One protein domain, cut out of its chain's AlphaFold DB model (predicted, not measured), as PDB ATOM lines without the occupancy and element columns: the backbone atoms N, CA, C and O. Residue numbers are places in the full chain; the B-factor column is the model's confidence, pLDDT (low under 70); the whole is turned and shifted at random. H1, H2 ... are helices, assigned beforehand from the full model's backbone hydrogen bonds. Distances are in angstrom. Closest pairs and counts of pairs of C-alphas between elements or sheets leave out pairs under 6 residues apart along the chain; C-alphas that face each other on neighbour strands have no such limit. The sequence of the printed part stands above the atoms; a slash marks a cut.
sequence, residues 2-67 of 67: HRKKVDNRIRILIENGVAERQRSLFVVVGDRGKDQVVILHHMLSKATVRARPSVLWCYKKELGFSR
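What this domain is: This is residues 2 to 67 of the 67 residues of the protein "NAT10" of Cervus elaphus hippelaphus (UniProt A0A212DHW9). Two helices, H1 and H2, converge as a lopsided V, with the last residues of H2, 43 to 47, meeting the side of H1. A long strip without a named element, residues 20 to 32, runs from the end of H1 back to the start of H2, and a long tail, residues 48 to 67, folds back from the end of H2, with residues 56 to 62 sticking out. The printed part has 66 residues with two named helices, H1 then H2, and no named strand; its class is all helix, though only 27 of the 66 residues are in named elements. It is only just loose, close to compact, with a radius of gyration of the C-alphas of 13.4 A and spans of 36 by 30 by 20 A.

How they stand to each other: H1, residues 8 to 19, and H2, residues 33 to 47, touch, with 7 pairs of C-alphas within 8 A, and H2 touches H1 with residues 43 to 47 alone. Their closest C-alphas are those of Glu 15 and Ala 47, 5.6 A apart. Their lines stand at a steep tilt of 49 degrees, and they run the same way. In H1 every O i to N i+4 pair is within hydrogen-bond range; in H2, 9 of 11 are.

Where its parts are: H1 begins at C-alpha 8 (-31.501, -46.009, -35.554) and is 16.6 A long from first to last C-alpha. H2 is 21.4 A long and ends at C-alpha 47 (-24.624, -45.267, -47.284).

The domain as a whole: The two C-alphas farthest apart, those of Glu 20 and Arg 67, are 37.9 A apart. The printed part has no cut. The link from H1 to H2, 13 residues, is long. Residues 56 to 62 stand free. Mean pLDDT of the printed part is 88.6; residues 2, 51, 66 and 67 are under 70.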
ATOM      1  N   HIS A   2     -20.021 -37.311 -23.506       69.31
ATOM      2  CA  HIS A   2     -20.978 -38.404 -23.355       69.31
ATOM      3  C   HIS A   2     -21.462 -38.834 -24.749       69.31
ATOM      4  O   HIS A   2     -22.186 -38.090 -25.413       69.31
ATOM      5  N   ARG A   3     -21.004 -39.998 -25.230       75.62
ATOM      6  CA  ARG A   3     -21.470 -40.576 -26.498       75.62
ATOM      7  C   ARG A   3     -22.910 -41.039 -26.315       75.62
ATOM      8  O   ARG A   3     -23.157 -42.057 -25.680       75.62
ATOM      9  N   LYS A   4     -23.855 -40.290 -26.879       82.94
ATOM     10  CA  LYS A   4     -25.253 -40.718 -26.957       82.94
ATOM     11  C   LYS A   4     -25.455 -41.550 -28.214       82.94
ATOM     12  O   LYS A   4     -25.015 -41.162 -29.296       82.94
ATOM     13  N   LYS A   5     -26.120 -42.693 -28.064       88.12
ATOM     14  CA  LYS A   5     -26.559 -43.499 -29.203       88.12
ATOM     15  C   LYS A   5     -27.615 -42.702 -29.966       88.12
ATOM     16  O   LYS A   5     -28.622 -42.306 -29.385       88.12
ATOM     17  N   VAL A   6     -27.363 -42.456 -31.248       90.00
ATOM     18  CA  VAL A   6     -28.359 -41.854 -32.139       90.00
ATOM     19  C   VAL A   6     -29.433 -42.897 -32.433       90.00
ATOM     20  O   VAL A   6     -29.135 -44.085 -32.573       90.00
ATOM     21  N   ASP A   7     -30.682 -42.451 -32.502       94.94
ATOM     22  CA  ASP A   7     -31.804 -43.305 -32.866       94.94
ATOM     23  C   ASP A   7     -31.585 -43.929 -34.255       94.94
ATOM     24  O   ASP A   7     -31.235 -43.250 -35.225       94.94
ATOM     25  N   ASN A   8     -31.790 -45.242 -34.350       95.44
ATOM     26  CA  ASN A   8     -31.501 -46.009 -35.554       95.44
ATOM     27  C   ASN A   8     -32.411 -45.648 -36.741       95.44
ATOM     28  O   ASN A   8     -32.042 -45.902 -37.887       95.44
ATOM     29  N   ARG A   9     -33.573 -45.031 -36.489       97.44
ATOM     30  CA  ARG A   9     -34.523 -44.608 -37.530       97.44
ATOM     31  C   ARG A   9     -33.902 -43.641 -38.537       97.44
ATOM     32  O   ARG A   9     -34.207 -43.727 -39.720       97.44
ATOM     33  N   ILE A  10     -32.996 -42.768 -38.088       96.25
ATOM     34  CA  ILE A  10     -32.302 -41.807 -38.963       96.25
ATOM     35  C   ILE A  10     -31.431 -42.550 -39.977       96.25
ATOM     36  O   ILE A  10     -31.481 -42.262 -41.170       96.25
ATOM     37  N   ARG A  11     -30.666 -43.539 -39.504       95.31
ATOM     38  CA  ARG A  11     -29.797 -44.353 -40.357       95.31
ATOM     39  C   ARG A  11     -30.612 -45.158 -41.366       95.31
ATOM     40  O   ARG A  11     -30.314 -45.087 -42.552       95.31
ATOM     41  N   ILE A  12     -31.658 -45.849 -40.904       97.00
ATOM     42  CA  ILE A  12     -32.545 -46.643 -41.770       97.00
ATOM     43  C   ILE A  12     -33.167 -45.765 -42.863       97.00
ATOM     44  O   ILE A  12     -33.176 -46.149 -44.026       97.00
ATOM     45  N   LEU A  13     -33.648 -44.565 -42.519       97.88
ATOM     46  CA  LEU A  13     -34.248 -43.654 -43.496       97.88
ATOM     47  C   LEU A  13     -33.250 -43.204 -44.575       97.88
ATOM     48  O   LEU A  13     -33.626 -43.054 -45.736       97.88
ATOM     49  N   ILE A  14     -31.988 -42.979 -44.204       95.94
ATOM     50  CA  ILE A  14     -30.932 -42.614 -45.158       95.94
ATOM     51  C   ILE A  14     -30.595 -43.803 -46.062       95.94
ATOM     52  O   ILE A  14     -30.566 -43.643 -47.278       95.94
ATOM     53  N   GLU A  15     -30.358 -44.981 -45.483       95.75
ATOM     54  CA  GLU A  15     -30.006 -46.199 -46.227       95.75
ATOM     55  C   GLU A  15     -31.106 -46.572 -47.230       95.75
ATOM     56  O   GLU A  15     -30.819 -46.763 -48.413       95.75
ATOM     57  N   ASN A  16     -32.369 -46.565 -46.793       97.19
ATOM     58  CA  ASN A  16     -33.511 -46.843 -47.660       97.19
ATOM     59  C   ASN A  16     -33.671 -45.776 -48.752       97.19
ATOM     60  O   ASN A  16     -33.888 -46.117 -49.908       97.19
ATOM     61  N   GLY A  17     -33.516 -44.488 -48.418       96.50
ATOM     62  CA  GLY A  17     -33.585 -43.410 -49.410       96.50
ATOM     63  C   GLY A  17     -32.520 -43.550 -50.504       96.50
ATOM     64  O   GLY A  17     -32.806 -43.341 -51.681       96.50
ATOM     65  N   VAL A  18     -31.306 -43.976 -50.143       94.50
ATOM     66  CA  VAL A  18     -30.240 -44.250 -51.118       94.50
ATOM     67  C   VAL A  18     -30.568 -45.475 -51.977       94.50
ATOM     68  O   VAL A  18     -30.433 -45.393 -53.199       94.50
ATOM     69  N   ALA A  19     -31.012 -46.578 -51.367       95.31
ATOM     70  CA  ALA A  19     -31.343 -47.817 -52.075       95.31
ATOM     71  C   ALA A  19     -32.498 -47.626 -53.074       95.31
ATOM     72  O   ALA A  19     -32.373 -47.982 -54.244       95.31
ATOM     73  N   GLU A  20     -33.572 -46.968 -52.636       97.19
ATOM     74  CA  GLU A  20     -34.785 -46.714 -53.425       97.19
ATOM     75  C   GLU A  20     -34.674 -45.474 -54.331       97.19
ATOM     76  O   GLU A  20     -35.619 -45.119 -55.036       97.19
ATOM     77  N   ARG A  21     -33.530 -44.775 -54.312       94.62
ATOM     78  CA  ARG A  21     -33.307 -43.500 -55.024       94.62
ATOM     79  C   ARG A  21     -34.351 -42.425 -54.686       94.62
ATOM     80  O   ARG A  21     -34.716 -41.601 -55.529       94.62
ATOM     81  N   GLN A  22     -34.800 -42.402 -53.437       97.12
ATOM     82  CA  GLN A  22     -35.748 -41.429 -52.905       97.12
ATOM     83  C   GLN A  22     -35.028 -40.324 -52.127       97.12
ATOM     84  O   GLN A  22     -34.023 -40.538 -51.451       97.12
ATOM     85  N   ARG A  23     -35.555 -39.099 -52.221       95.62
ATOM     86  CA  ARG A  23     -35.004 -37.939 -51.509       95.62
ATOM     87  C   ARG A  23     -35.604 -37.863 -50.108       95.62
ATOM     88  O   ARG A  23     -36.807 -37.655 -49.976       95.62
ATOM     89  N   SER A  24     -34.762 -37.972 -49.084       95.75
ATOM     90  CA  SER A  24     -35.159 -37.808 -47.680       95.75
ATOM     91  C   SER A  24     -35.005 -36.353 -47.231       95.75
ATOM     92  O   SER A  24     -34.023 -35.692 -47.570       95.75
ATOM     93  N   LEU A  25     -35.959 -35.860 -46.437       96.88
ATOM     94  CA  LEU A  25     -35.928 -34.525 -45.835       96.88
ATOM     95  C   LEU A  25     -35.763 -34.643 -44.315       96.88
ATOM     96  O   LEU A  25     -36.474 -35.411 -43.670       96.88
ATOM     97  N   PHE A  26     -34.858 -33.848 -43.744       96.38
ATOM     98  CA  PHE A  26     -34.653 -33.741 -42.301       96.38
ATOM     99  C   PHE A  26     -34.826 -32.289 -41.856       96.38
ATOM    100  O   PHE A  26     -34.291 -31.379 -42.486       96.38
ATOM    101  N   VAL A  27     -35.527 -32.085 -40.740       96.38
ATOM    102  CA  VAL A  27     -35.631 -30.790 -40.059       96.38
ATOM    103  C   VAL A  27     -34.932 -30.919 -38.711       96.38
ATOM    104  O   VAL A  27     -35.311 -31.750 -37.889       96.38
ATOM    105  N   VAL A  28     -33.885 -30.123 -38.495       94.31
ATOM    106  CA  VAL A  28     -33.095 -30.129 -37.257       94.31
ATOM    107  C   VAL A  28     -33.451 -28.889 -36.448       94.31
ATOM    108  O   VAL A  28     -33.277 -27.773 -36.927       94.31
ATOM    109  N   VAL A  29     -33.933 -29.086 -35.222       94.94
ATOM    110  CA  VAL A  29     -34.334 -28.002 -34.314       94.94
ATOM    111  C   VAL A  29     -33.347 -27.921 -33.151       94.94
ATOM    112  O   VAL A  29     -33.076 -28.926 -32.495       94.94
ATOM    113  N   GLY A  30     -32.816 -26.724 -32.898       92.50
ATOM    114  CA  GLY A  30     -31.955 -26.419 -31.754       92.50
ATOM    115  C   GLY A  30     -30.716 -25.600 -32.119       92.50
ATOM    116  O   GLY A  30     -30.215 -25.660 -33.242       92.50
ATOM    117  N   ASP A  31     -30.179 -24.884 -31.132       90.06
ATOM    118  CA  ASP A  31     -29.104 -23.893 -31.314       90.06
ATOM    119  C   ASP A  31     -27.794 -24.493 -31.855       90.06
ATOM    120  O   ASP A  31     -26.994 -23.821 -32.503       90.06
ATOM    121  N   ARG A  32     -27.581 -25.795 -31.621       87.81
ATOM    122  CA  ARG A  32     -26.411 -26.563 -32.088       87.81
ATOM    123  C   ARG A  32     -26.731 -27.503 -33.254       87.81
ATOM    124  O   ARG A  32     -26.080 -28.534 -33.422       87.81
ATOM    125  N   GLY A  33     -27.732 -27.168 -34.069       88.31
ATOM    126  CA  GLY A  33     -28.121 -27.969 -35.237       88.31
ATOM    127  C   GLY A  33     -26.984 -28.162 -36.247       88.31
ATOM    128  O   GLY A  33     -26.844 -29.242 -36.818       88.31
ATOM    129  N   LYS A  34     -26.107 -27.160 -36.389       87.06
ATOM    130  CA  LYS A  34     -24.931 -27.202 -37.274       87.06
ATOM    131  C   LYS A  34     -24.003 -28.396 -36.998       87.06
ATOM    132  O   LYS A  34     -23.528 -29.026 -37.938       87.06
ATOM    133  N   ASP A  35     -23.833 -28.766 -35.728       88.88
ATOM    134  CA  ASP A  35     -22.981 -29.890 -35.326       88.88
ATOM    135  C   ASP A  35     -23.611 -31.236 -35.726       88.88
ATOM    136  O   ASP A  35     -22.910 -32.206 -36.015       88.88
ATOM    137  N   GLN A  36     -24.947 -31.298 -35.791       91.25
ATOM    138  CA  GLN A  36     -25.683 -32.505 -36.182       91.25
ATOM    139  C   GLN A  36     -25.645 -32.744 -37.697       91.25
ATOM    140  O   GLN A  36     -25.642 -33.897 -38.132       91.25
ATOM    141  N   VAL A  37     -25.551 -31.682 -38.508       91.50
ATOM    142  CA  VAL A  37     -25.430 -31.792 -39.976       91.50
ATOM    143  C   VAL A  37     -24.195 -32.607 -40.368       91.50
ATOM    144  O   VAL A  37     -24.262 -33.430 -41.281       91.50
ATOM    145  N   VAL A  38     -23.090 -32.459 -39.629       90.19
ATOM    146  CA  VAL A  38     -21.855 -33.232 -39.846       90.19
ATOM    147  C   VAL A  38     -22.100 -34.733 -39.666       90.19
ATOM    148  O   VAL A  38     -21.632 -35.545 -40.465       90.19
ATOM    149  N   ILE A  39     -22.879 -35.109 -38.647       92.50
ATOM    150  CA  ILE A  39     -23.219 -36.509 -38.367       92.50
ATOM    151  C   ILE A  39     -24.106 -37.074 -39.486       92.50
ATOM    152  O   ILE A  39     -23.830 -38.165 -39.985       92.50
ATOM    153  N   LEU A  40     -25.127 -36.328 -39.926       94.19
ATOM    154  CA  LEU A  40     -26.003 -36.734 -41.034       94.19
ATOM    155  C   LEU A  40     -25.217 -36.938 -42.336       94.19
ATOM    156  O   LEU A  40     -25.372 -37.963 -43.001       94.19
ATOM    157  N   HIS A  41     -24.314 -36.012 -42.667       93.25
ATOM    158  CA  HIS A  41     -23.451 -36.128 -43.841       93.25
ATOM    159  C   HIS A  41     -22.520 -37.348 -43.757       93.25
ATOM    160  O   HIS A  41     -22.289 -38.022 -44.763       93.25
ATOM    161  N   HIS A  42     -22.011 -37.675 -42.563       91.94
ATOM    162  CA  HIS A  42     -21.203 -38.876 -42.359       91.94
ATOM    163  C   HIS A  42     -22.004 -40.162 -42.609       91.94
ATOM    164  O   HIS A  42     -21.494 -41.074 -43.261       91.94
ATOM    165  N   MET A  43     -23.256 -40.231 -42.139       93.06
ATOM    166  CA  MET A  43     -24.135 -41.374 -42.416       93.06
ATOM    167  C   MET A  43     -24.433 -41.505 -43.914       93.06
ATOM    168  O   MET A  43     -24.295 -42.594 -44.465       93.06
ATOM    169  N   LEU A  44     -24.756 -40.399 -44.592       93.88
ATOM    170  CA  LEU A  44     -24.991 -40.389 -46.039       93.88
ATOM    171  C   LEU A  44     -23.750 -40.827 -46.830       93.88
ATOM    172  O   LEU A  44     -23.846 -41.640 -47.746       93.88
ATOM    173  N   SER A  45     -22.569 -40.329 -46.458       92.81
ATOM    174  CA  SER A  45     -21.301 -40.713 -47.095       92.81
ATOM    175  C   SER A  45     -20.997 -42.205 -46.941       92.81
ATOM    176  O   SER A  45     -20.378 -42.787 -47.819       92.81
ATOM    177  N   LYS A  46     -21.438 -42.836 -45.844       91.12
ATOM    178  CA  LYS A  46     -21.303 -44.286 -45.637       91.12
ATOM    179  C   LYS A  46     -22.335 -45.105 -46.409       91.12
ATOM    180  O   LYS A  46     -22.020 -46.208 -46.835       91.12
ATOM    181  N   ALA A  47     -23.553 -44.588 -46.559       91.75
ATOM    182  CA  ALA A  47     -24.624 -45.267 -47.284       91.75
ATOM    183  C   ALA A  47     -24.452 -45.187 -48.813       91.75
ATOM    184  O   ALA A  47     -24.999 -46.009 -49.541       91.75
ATOM    185  N   THR A  48     -23.710 -44.195 -49.316       87.25
ATOM    186  CA  THR A  48     -23.514 -43.973 -50.755       87.25
ATOM    187  C   THR A  48     -22.243 -44.647 -51.277       87.25
ATOM    188  O   THR A  48     -21.194 -44.602 -50.651       87.25
ATOM    189  N   VAL A  49     -22.316 -45.237 -52.477       77.19
ATOM    190  CA  VAL A  49     -21.156 -45.861 -53.154       77.19
ATOM    191  C   VAL A  49     -20.192 -44.803 -53.723       77.19
ATOM    192  O   VAL A  49     -19.021 -45.075 -53.984       77.19
ATOM    193  N   ARG A  50     -20.663 -43.564 -53.925       72.62
ATOM    194  CA  ARG A  50     -19.861 -42.469 -54.488       72.62
ATOM    195  C   ARG A  50     -18.933 -41.879 -53.427       72.62
ATOM    196  O   ARG A  50     -19.383 -41.505 -52.354       72.62
ATOM    197  N   ALA A  51     -17.667 -41.671 -53.790       67.25
ATOM    198  CA  ALA A  51     -16.601 -41.262 -52.870       67.25
ATOM    199  C   ALA A  51     -16.837 -39.950 -52.086       67.25
ATOM    200  O   ALA A  51     -16.184 -39.754 -51.065       67.25
ATOM    201  N   ARG A  52     -17.729 -39.047 -52.533       75.38
ATOM    202  CA  ARG A  52     -18.174 -37.865 -51.764       75.38
ATOM    203  C   ARG A  52     -19.380 -37.177 -52.420       75.38
ATOM    204  O   ARG A  52     -19.240 -36.662 -53.532       75.38
ATOM    205  N   PRO A  53     -20.550 -37.125 -51.765       85.44
ATOM    206  CA  PRO A  53     -21.651 -36.269 -52.196       85.44
ATOM    207  C   PRO A  53     -21.247 -34.785 -52.152       85.44
ATOM    208  O   PRO A  53     -20.595 -34.341 -51.207       85.44
ATOM    209  N   SER A  54     -21.634 -34.006 -53.163       89.75
ATOM    210  CA  SER A  54     -21.520 -32.544 -53.122       89.75
ATOM    211  C   SER A  54     -22.601 -31.961 -52.213       89.75
ATOM    212  O   SER A  54     -23.750 -32.400 -52.270       89.75
ATOM    213  N   VAL A  55     -22.256 -30.946 -51.418       91.44
ATOM    214  CA  VAL A  55     -23.184 -30.277 -50.495       91.44
ATOM    215  C   VAL A  55     -23.403 -28.835 -50.939       91.44
ATOM    216  O   VAL A  55     -22.438 -28.103 -51.152       91.44
ATOM    217  N   LEU A  56     -24.669 -28.429 -51.048       92.06
ATOM    218  CA  LEU A  56     -25.073 -27.041 -51.255       92.06
ATOM    219  C   LEU A  56     -25.437 -26.412 -49.906       92.06
ATOM    220  O   LEU A  56     -26.272 -26.946 -49.179       92.06
ATOM    221  N   TRP A  57     -24.840 -25.263 -49.603       90.81
ATOM    222  CA  TRP A  57     -25.192 -24.450 -48.444       90.81
ATOM    223  C   TRP A  57     -25.944 -23.207 -48.905       90.81
ATOM    224  O   TRP A  57     -25.425 -22.423 -49.694       90.81
ATOM    225  N   CYS A  58     -27.154 -23.015 -48.386       90.56
ATOM    226  CA  CYS A  58     -27.962 -21.829 -48.645       90.56
ATOM    227  C   CYS A  58     -28.181 -21.082 -47.330       90.56
ATOM    228  O   CYS A  58     -28.716 -21.646 -46.378       90.56
ATOM    229  N   TYR A  59     -27.773 -19.817 -47.274       89.69
ATOM    230  CA  TYR A  59     -27.944 -18.966 -46.101       89.69
ATOM    231  C   TYR A  59     -28.165 -17.513 -46.506       89.69
ATOM    232  O   TYR A  59     -27.731 -17.080 -47.568       89.69
ATOM    233  N   LYS A  60     -28.870 -16.762 -45.654       87.50
ATOM    234  CA  LYS A  60     -29.221 -15.360 -45.928       87.50
ATOM    235  C   LYS A  60     -28.098 -14.374 -45.590       87.50
ATOM    236  O   LYS A  60     -27.988 -13.353 -46.256       87.50
ATOM    237  N   LYS A  61     -27.338 -14.628 -44.517       84.12
ATOM    238  CA  LYS A  61     -26.262 -13.747 -44.027       84.12
ATOM    239  C   LYS A  61     -24.955 -14.508 -43.850       84.12
ATOM    240  O   LYS A  61     -24.218 -14.637 -44.809       84.12
ATOM    241  N   GLU A  62     -24.711 -15.069 -42.668       79.31
ATOM    242  CA  GLU A  62     -23.489 -15.811 -42.357       79.31
ATOM    243  C   GLU A  62     -23.828 -17.120 -41.650       79.31
ATOM    244  O   GLU A  62     -24.738 -17.180 -40.821       79.31
ATOM    245  N   LEU A  63     -23.081 -18.174 -41.978       72.25
ATOM    246  CA  LEU A  63     -23.254 -19.505 -41.394       72.25
ATOM    247  C   LEU A  63     -22.317 -19.766 -40.196       72.25
ATOM    248  O   LEU A  63     -22.300 -20.868 -39.651       72.25
ATOM    249  N   GLY A  64     -21.510 -18.774 -39.800       70.44
ATOM    250  CA  GLY A  64     -20.506 -18.895 -38.735       70.44
ATOM    251  C   GLY A  64     -19.282 -19.750 -39.095       70.44
ATOM    252  O   GLY A  64     -18.503 -20.086 -38.206       70.44
ATOM    253  N   PHE A  65     -19.128 -20.122 -40.374       71.81
ATOM    254  CA  PHE A  65     -17.984 -20.883 -40.911       71.81
ATOM    255  C   PHE A  65     -17.456 -20.355 -42.258       71.81
ATOM    256  O   PHE A  65     -16.447 -20.851 -42.757       71.81
ATOM    257  N   SER A  66     -18.137 -19.380 -42.861       60.78
ATOM    258  CA  SER A  66     -17.624 -18.630 -44.009       60.78
ATOM    259  C   SER A  66     -16.810 -17.461 -43.461       60.78
ATOM    260  O   SER A  66     -17.279 -16.808 -42.532       60.78
ATOM    261  N   ARG A  67     -15.578 -17.294 -43.956       56.59
ATOM    262  CA  ARG A  67     -14.706 -16.165 -43.595       56.59
ATOM    263  C   ARG A  67     -15.326 -14.836 -43.989       56.59
ATOM    264  O   ARG A  67     -16.015 -14.830 -45.033       56.59
TER     265      ARG A  67